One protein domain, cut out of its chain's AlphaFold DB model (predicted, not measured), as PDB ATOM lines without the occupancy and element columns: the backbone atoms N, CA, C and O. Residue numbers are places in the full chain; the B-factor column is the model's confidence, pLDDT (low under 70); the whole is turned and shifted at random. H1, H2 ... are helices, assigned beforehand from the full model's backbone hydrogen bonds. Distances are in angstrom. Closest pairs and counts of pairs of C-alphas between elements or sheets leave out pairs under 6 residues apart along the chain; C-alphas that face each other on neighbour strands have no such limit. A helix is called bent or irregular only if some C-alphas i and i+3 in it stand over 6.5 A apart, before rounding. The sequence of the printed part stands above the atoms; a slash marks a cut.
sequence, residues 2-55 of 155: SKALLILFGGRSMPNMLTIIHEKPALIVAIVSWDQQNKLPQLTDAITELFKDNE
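What this domain is: This is residues 2 to 55 of the 155 residues of the protein "DUF1887 family protein" of Ktedonobacteraceae bacterium (UniProt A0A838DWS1). What shape does the backbone make? The chain runs back and forth along the longest axis: an extended stretch, residues 2 to 11, folds back into the short helix H1, and a second extended stretch, residues 25 to 33, folds back into the long, kinked helix H2. The two helices run the same way, splayed at 45 degrees, and come nearest toward their later ends, while residues 34 to 39 of H2 stick out. What is the make-up? The printed part has 54 residues with two named helices, H1 then H2, and no named strand, in the class all helix. It is compact, with a radius of gyration of the C-alphas of 11.5 A and spans of 31 by 24 by 18 A.

How they stand to each other: How does H2, residues 34 to 51, stand to H1, residues 14 to 23? They are close but not clearly touching, the closest C-alphas being those of Ile 21 and Leu 50, 7.5 A apart. They run the same way at a steep tilt of 45 degrees. What do the backbone atoms show? In H1 every O i to N i+4 pair is within hydrogen-bond range; in H2, 9 of 14 are.

Where its parts are: Where is H2? It runs 25.9 A from C-alpha 34 at (2.607, 50.646, 11.977) to C-alpha 51 at (-5.314, 41.908, 35.044). It has a kink of 44 degrees near residue 41 and is irregular, with C-alphas 35 and 38 7.9 A apart. Where is H1? It starts at C-alpha 14 at (-4.330, 33.134, 22.458) and is 14.6 A long.

The domain as a whole: How large is it? The two C-alphas farthest apart, those of Asp 35 and Glu 55, are 33.7 A apart. Is it continuous? The printed part has no cut, and the link from H1 to H2 is short, with 10 residues. Where is confidence low? Residues 2 to 16 and 49 to 55 have pLDDT under 70.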
ATOM      1  N   SER A   2      16.801  39.754  38.462       54.28
ATOM      2  CA  SER A   2      15.479  39.964  37.870       54.28
ATOM      3  C   SER A   2      15.481  39.394  36.450       54.28
ATOM      4  O   SER A   2      16.378  39.686  35.660       54.28
ATOM      5  N   LYS A   3      14.518  38.526  36.143       58.91
ATOM      6  CA  LYS A   3      14.333  37.969  34.800       58.91
ATOM      7  C   LYS A   3      13.272  38.814  34.100       58.91
ATOM      8  O   LYS A   3      12.180  38.972  34.633       58.91
ATOM      9  N   ALA A   4      13.605  39.379  32.945       63.34
ATOM     10  CA  ALA A   4      12.631  40.031  32.077       63.34
ATOM     11  C   ALA A   4      12.105  38.998  31.074       63.34
ATOM     12  O   ALA A   4      12.897  38.285  30.456       63.34
ATOM     13  N   LEU A   5      10.784  38.911  30.919       62.19
ATOM     14  CA  LEU A   5      10.140  38.051  29.931       62.19
ATOM     15  C   LEU A   5       9.662  38.916  28.763       62.19
ATOM     16  O   LEU A   5       8.732  39.705  28.908       62.19
ATOM     17  N   LEU A   6      10.310  38.773  27.607       62.00
ATOM     18  CA  LEU A   6       9.865  39.392  26.362       62.00
ATOM     19  C   LEU A   6       8.941  38.419  25.627       62.00
ATOM     20  O   LEU A   6       9.384  37.364  25.176       62.00
ATOM     21  N   ILE A   7       7.671  38.788  25.484       59.78
ATOM     22  CA  ILE A   7       6.690  38.038  24.694       59.78
ATOM     23  C   ILE A   7       6.454  38.821  23.400       59.78
ATOM     24  O   ILE A   7       6.014  39.966  23.441       59.78
ATOM     25  N   LEU A   8       6.784  38.225  22.252       56.84
ATOM     26  CA  LEU A   8       6.561  38.814  20.928       56.84
ATOM     27  C   LEU A   8       5.248  38.282  20.344       56.84
ATOM     28  O   LEU A   8       5.030  37.072  20.295       56.84
ATOM     29  N   PHE A   9       4.377  39.182  19.887       58.91
ATOM     30  CA  PHE A   9       3.031  38.841  19.423       58.91
ATOM     31  C   PHE A   9       2.920  38.930  17.896       58.91
ATOM     32  O   PHE A   9       3.424  39.866  17.280       58.91
ATOM     33  N   GLY A  10       2.185  37.993  17.287       55.53
ATOM     34  CA  GLY A  10       1.795  38.055  15.877       55.53
ATOM     35  C   GLY A  10       0.636  37.108  15.551       55.53
ATOM     36  O   GLY A  10       0.616  35.962  15.995       55.53
ATOM     37  N   GLY A  11      -0.345  37.590  14.779       58.16
ATOM     38  CA  GLY A  11      -1.417  36.810  14.135       58.16
ATOM     39  C   GLY A  11      -2.497  36.184  15.036       58.16
ATOM     40  O   GLY A  11      -3.664  36.181  14.651       58.16
ATOM     41  N   ARG A  12      -2.151  35.646  16.216       57.44
ATOM     42  CA  ARG A  12      -3.081  34.999  17.165       57.44
ATOM     43  C   ARG A  12      -2.689  35.328  18.609       57.44
ATOM     44  O   ARG A  12      -1.601  34.977  19.052       57.44
ATOM     45  N   SER A  13      -3.588  35.977  19.345       61.47
ATOM     46  CA  SER A  13      -3.380  36.435  20.730       61.47
ATOM     47  C   SER A  13      -3.337  35.297  21.761       61.47
ATOM     48  O   SER A  13      -2.680  35.429  22.789       61.47
ATOM     49  N   MET A  14      -3.987  34.166  21.471       63.06
ATOM     50  CA  MET A  14      -4.330  33.134  22.458       63.06
ATOM     51  C   MET A  14      -3.145  32.498  23.216       63.06
ATOM     52  O   MET A  14      -3.196  32.490  24.445       63.06
ATOM     53  N   PRO A  15      -2.064  32.000  22.573       62.47
ATOM     54  CA  PRO A  15      -0.955  31.388  23.314       62.47
ATOM     55  C   PRO A  15      -0.244  32.399  24.216       62.47
ATOM     56  O   PRO A  15       0.226  32.063  25.297       62.47
ATOM     57  N   ASN A  16      -0.214  33.655  23.781       69.38
ATOM     58  CA  ASN A  16       0.555  34.696  24.438       69.38
ATOM     59  C   ASN A  16      -0.181  35.256  25.663       69.38
ATOM     60  O   ASN A  16       0.453  35.564  26.667       69.38
ATOM     61  N   MET A  17      -1.516  35.326  25.605       70.75
ATOM     62  CA  MET A  17      -2.360  35.704  26.746       70.75
ATOM     63  C   MET A  17      -2.209  34.707  27.902       70.75
ATOM     64  O   MET A  17      -2.097  35.112  29.053       70.75
ATOM     65  N   LEU A  18      -2.133  33.405  27.601       71.19
ATOM     66  CA  LEU A  18      -1.927  32.370  28.619       71.19
ATOM     67  C   LEU A  18      -0.569  32.505  29.310       71.19
ATOM     68  O   LEU A  18      -0.496  32.390  30.531       71.19
ATOM     69  N   THR A  19       0.488  32.806  28.551       72.12
ATOM     70  CA  THR A  19       1.816  33.071  29.118       72.12
ATOM     71  C   THR A  19       1.797  34.293  30.034       72.12
ATOM     72  O   THR A  19       2.357  34.236  31.123       72.12
ATOM     73  N   ILE A  20       1.118  35.376  29.639       74.62
ATOM     74  CA  ILE A  20       0.965  36.575  30.476       74.62
ATOM     75  C   ILE A  20       0.268  36.239  31.803       74.62
ATOM     76  O   ILE A  20       0.753  36.634  32.863       74.62
ATOM     77  N   ILE A  21      -0.845  35.500  31.751       72.38
ATOM     78  CA  ILE A  21      -1.615  35.113  32.944       72.38
ATOM     79  C   ILE A  21      -0.785  34.208  33.865       72.38
ATOM     80  O   ILE A  21      -0.830  34.365  35.084       72.38
ATOM     81  N   HIS A  22      -0.027  33.265  33.295       74.44
ATOM     82  CA  HIS A  22       0.769  32.307  34.062       74.44
ATOM     83  C   HIS A  22       1.996  32.948  34.718       74.44
ATOM     84  O   HIS A  22       2.211  32.789  35.917       74.44
ATOM     85  N   GLU A  23       2.785  33.688  33.938       76.19
ATOM     86  CA  GLU A  23       4.066  34.251  34.378       76.19
ATOM     87  C   GLU A  23       3.895  35.529  35.207       76.19
ATOM     88  O   GLU A  23       4.824  35.933  35.903       76.19
ATOM     89  N   LYS A  24       2.715  36.171  35.134       74.38
ATOM     90  CA  LYS A  24       2.370  37.422  35.832       74.38
ATOM     91  C   LYS A  24       3.513  38.455  35.772       74.38
ATOM     92  O   LYS A  24       4.019  38.881  36.814       74.38
ATOM     93  N   PRO A  25       3.972  38.838  34.565       75.00
ATOM     94  CA  PRO A  25       5.134  39.702  34.421       75.00
ATOM     95  C   PRO A  25       4.864  41.096  35.003       75.00
ATOM     96  O   PRO A  25       3.779  41.648  34.850       75.00
ATOM     97  N   ALA A  26       5.887  41.703  35.609       74.00
ATOM     98  CA  ALA A  26       5.791  43.049  36.182       74.00
ATOM     99  C   ALA A  26       5.630  44.166  35.130       74.00
ATOM    100  O   ALA A  26       5.242  45.280  35.469       74.00
ATOM    101  N   LEU A  27       5.960  43.889  33.863       74.50
ATOM    102  CA  LEU A  27       5.852  44.832  32.754       74.50
ATOM    103  C   LEU A  27       5.444  44.091  31.482       74.50
ATOM    104  O   LEU A  27       6.033  43.064  31.143       74.50
ATOM    105  N   ILE A  28       4.480  44.651  30.755       74.19
ATOM    106  CA  ILE A  28       4.049  44.160  29.446       74.19
ATOM    107  C   ILE A  28       4.206  45.288  28.445       74.19
ATOM    108  O   ILE A  28       3.691  46.385  28.646       74.19
ATOM    109  N   VAL A  29       4.914  45.004  27.357       74.19
ATOM    110  CA  VAL A  29       5.095  45.935  26.246       74.19
ATOM    111  C   VAL A  29       4.411  45.341  25.024       74.19
ATOM    112  O   VAL A  29       4.820  44.297  24.518       74.19
ATOM    113  N   ALA A  30       3.357  46.003  24.554       72.31
ATOM    114  CA  ALA A  30       2.696  45.648  23.310       72.31
ATOM    115  C   ALA A  30       3.428  46.297  22.127       72.31
ATOM    116  O   ALA A  30       3.545  47.520  22.056       72.31
ATOM    117  N   ILE A  31       3.894  45.478  21.186       74.50
ATOM    118  CA  ILE A  31       4.469  45.939  19.918       74.50
ATOM    119  C   ILE A  31       3.461  45.618  18.818       74.50
ATOM    120  O   ILE A  31       3.077  44.462  18.646       74.50
ATOM    121  N   VAL A  32       3.036  46.638  18.076       74.25
ATOM    122  CA  VAL A  32       2.161  46.489  16.906       74.25
ATOM    123  C   VAL A  32       2.862  47.012  15.661       74.25
ATOM    124  O   VAL A  32       3.716  47.898  15.743       74.25
ATOM    125  N   SER A  33       2.499  46.478  14.497       77.38
ATOM    126  CA  SER A  33       2.945  47.041  13.229       77.38
ATOM    127  C   SER A  33       2.328  48.425  13.006       77.38
ATOM    128  O   SER A  33       1.267  48.751  13.546       77.38
ATOM    129  N   TRP A  34       3.010  49.258  12.218       80.06
ATOM    130  CA  TRP A  34       2.607  50.646  11.977       80.06
ATOM    131  C   TRP A  34       1.175  50.762  11.421       80.06
ATOM    132  O   TRP A  34       0.414  51.629  11.837       80.06
ATOM    133  N   ASP A  35       0.767  49.826  10.564       85.56
ATOM    134  CA  ASP A  35      -0.573  49.739   9.970       85.56
ATOM    135  C   ASP A  35      -1.674  49.274  10.948       85.56
ATOM    136  O   ASP A  35      -2.853  49.303  10.604       85.56
ATOM    137  N   GLN A  36      -1.311  48.849  12.163       80.31
ATOM    138  CA  GLN A  36      -2.229  48.335  13.188       80.31
ATOM    139  C   GLN A  36      -2.264  49.208  14.454       80.31
ATOM    140  O   GLN A  36      -2.814  48.790  15.475       80.31
ATOM    141  N   GLN A  37      -1.702  50.423  14.418       80.94
ATOM    142  CA  GLN A  37      -1.678  51.339  15.572       80.94
ATOM    143  C   GLN A  37      -3.069  51.611  16.157       80.94
ATOM    144  O   GLN A  37      -3.222  51.725  17.371       80.94
ATOM    145  N   ASN A  38      -4.103  51.633  15.317       82.69
ATOM    146  CA  ASN A  38      -5.494  51.806  15.733       82.69
ATOM    147  C   ASN A  38      -6.032  50.678  16.638       82.69
ATOM    148  O   ASN A  38      -7.055  50.869  17.290       82.69
ATOM    149  N   LYS A  39      -5.360  49.520  16.706       75.81
ATOM    150  CA  LYS A  39      -5.728  48.398  17.585       75.81
ATOM    151  C   LYS A  39      -5.059  48.447  18.960       75.81
ATOM    152  O   LYS A  39      -5.432  47.661  19.829       75.81
ATOM    153  N   LEU A  40      -4.102  49.354  19.186       76.62
ATOM    154  CA  LEU A  40      -3.423  49.495  20.482       76.62
ATOM    155  C   LEU A  40      -4.379  49.736  21.656       76.62
ATOM    156  O   LEU A  40      -4.184  49.079  22.679       76.62
ATOM    157  N   PRO A  41      -5.412  50.601  21.546       78.81
ATOM    158  CA  PRO A  41      -6.364  50.793  22.638       78.81
ATOM    159  C   PRO A  41      -7.067  49.486  23.010       78.81
ATOM    160  O   PRO A  41      -7.006  49.064  24.153       78.81
ATOM    161  N   GLN A  42      -7.595  48.764  22.017       73.88
ATOM    162  CA  GLN A  42      -8.280  47.482  22.226       73.88
ATOM    163  C   GLN A  42      -7.372  46.425  22.865       73.88
ATOM    164  O   GLN A  42      -7.820  45.642  23.699       73.88
ATOM    165  N   LEU A  43      -6.093  46.388  22.478       72.94
ATOM    166  CA  LEU A  43      -5.114  45.476  23.066       72.94
ATOM    167  C   LEU A  43      -4.779  45.861  24.512       72.94
ATOM    168  O   LEU A  43      -4.686  44.988  25.370       72.94
ATOM    169  N   THR A  44      -4.624  47.157  24.782       76.19
ATOM    170  CA  THR A  44      -4.386  47.683  26.132       76.19
ATOM    171  C   THR A  44      -5.567  47.388  27.044       76.19
ATOM    172  O   THR A  44      -5.364  46.923  28.163       76.19
ATOM    173  N   ASP A  45      -6.788  47.579  26.549       74.75
ATOM    174  CA  ASP A  45      -8.017  47.272  27.272       74.75
ATOM    175  C   ASP A  45      -8.108  45.774  27.564       74.75
ATOM    176  O   ASP A  45      -8.319  45.391  28.708       74.75
ATOM    177  N   ALA A  46      -7.858  44.910  26.573       71.44
ATOM    178  CA  ALA A  46      -7.874  43.460  26.770       71.44
ATOM    179  C   ALA A  46      -6.830  42.995  27.800       71.44
ATOM    180  O   ALA A  46      -7.129  42.154  28.641       71.44
ATOM    181  N   ILE A  47      -5.616  43.555  27.766       72.44
ATOM    182  CA  ILE A  47      -4.581  43.264  28.767       72.44
ATOM    183  C   ILE A  47      -5.029  43.772  30.141       72.44
ATOM    184  O   ILE A  47      -4.957  43.037  31.116       72.44
ATOM    185  N   THR A  48      -5.529  45.000  30.233       74.69
ATOM    186  CA  THR A  48      -5.983  45.581  31.505       74.69
ATOM    187  C   THR A  48      -7.124  44.767  32.110       74.69
ATOM    188  O   THR A  48      -7.097  44.469  33.299       74.69
ATOM    189  N   GLU A  49      -8.091  44.352  31.293       69.88
ATOM    190  CA  GLU A  49      -9.176  43.461  31.700       69.88
ATOM    191  C   GLU A  49      -8.646  42.102  32.164       69.88
ATOM    192  O   GLU A  49      -9.078  41.621  33.205       69.88
ATOM    193  N   LEU A  50      -7.658  41.503  31.492       66.00
ATOM    194  CA  LEU A  50      -7.022  40.276  31.992       66.00
ATOM    195  C   LEU A  50      -6.431  40.432  33.402       66.00
ATOM    196  O   LEU A  50      -6.454  39.476  34.175       66.00
ATOM    197  N   PHE A  51      -5.901  41.613  33.733       67.25
ATOM    198  CA  PHE A  51      -5.314  41.908  35.044       67.25
ATOM    199  C   PHE A  51      -6.311  42.427  36.085       67.25
ATOM    200  O   PHE A  51      -5.943  42.530  37.255       67.25
ATOM    201  N   LYS A  52      -7.560  42.728  35.710       69.81
ATOM    202  CA  LYS A  52      -8.630  43.035  36.668       69.81
ATOM    203  C   LYS A  52      -9.091  41.750  37.348       69.81
ATOM    204  O   LYS A  52     -10.087  41.198  36.901       69.81
ATOM    205  N   ASP A  53      -8.359  41.269  38.358       61.09
ATOM    206  CA  ASP A  53      -8.708  40.149  39.261       61.09
ATOM    207  C   ASP A  53      -9.664  39.106  38.649       61.09
ATOM    208  O   ASP A  53     -10.679  38.708  39.226       61.09
ATOM    209  N   ASN A  54      -9.361  38.691  37.418       64.12
ATOM    210  CA  ASN A  54     -10.223  37.817  36.652       64.12
ATOM    211  C   ASN A  54      -9.775  36.404  36.975       64.12
ATOM    212  O   ASN A  54      -8.909  35.827  36.321       64.12
ATOM    213  N   GLU A  55     -10.348  35.871  38.045       69.50
ATOM    214  CA  GLU A  55     -10.206  34.462  38.366       69.50
ATOM    215  C   GLU A  55     -11.021  33.654  37.354       69.50
ATOM    216  O   GLU A  55     -12.235  33.828  37.231       69.50
TER     217      GLU A  55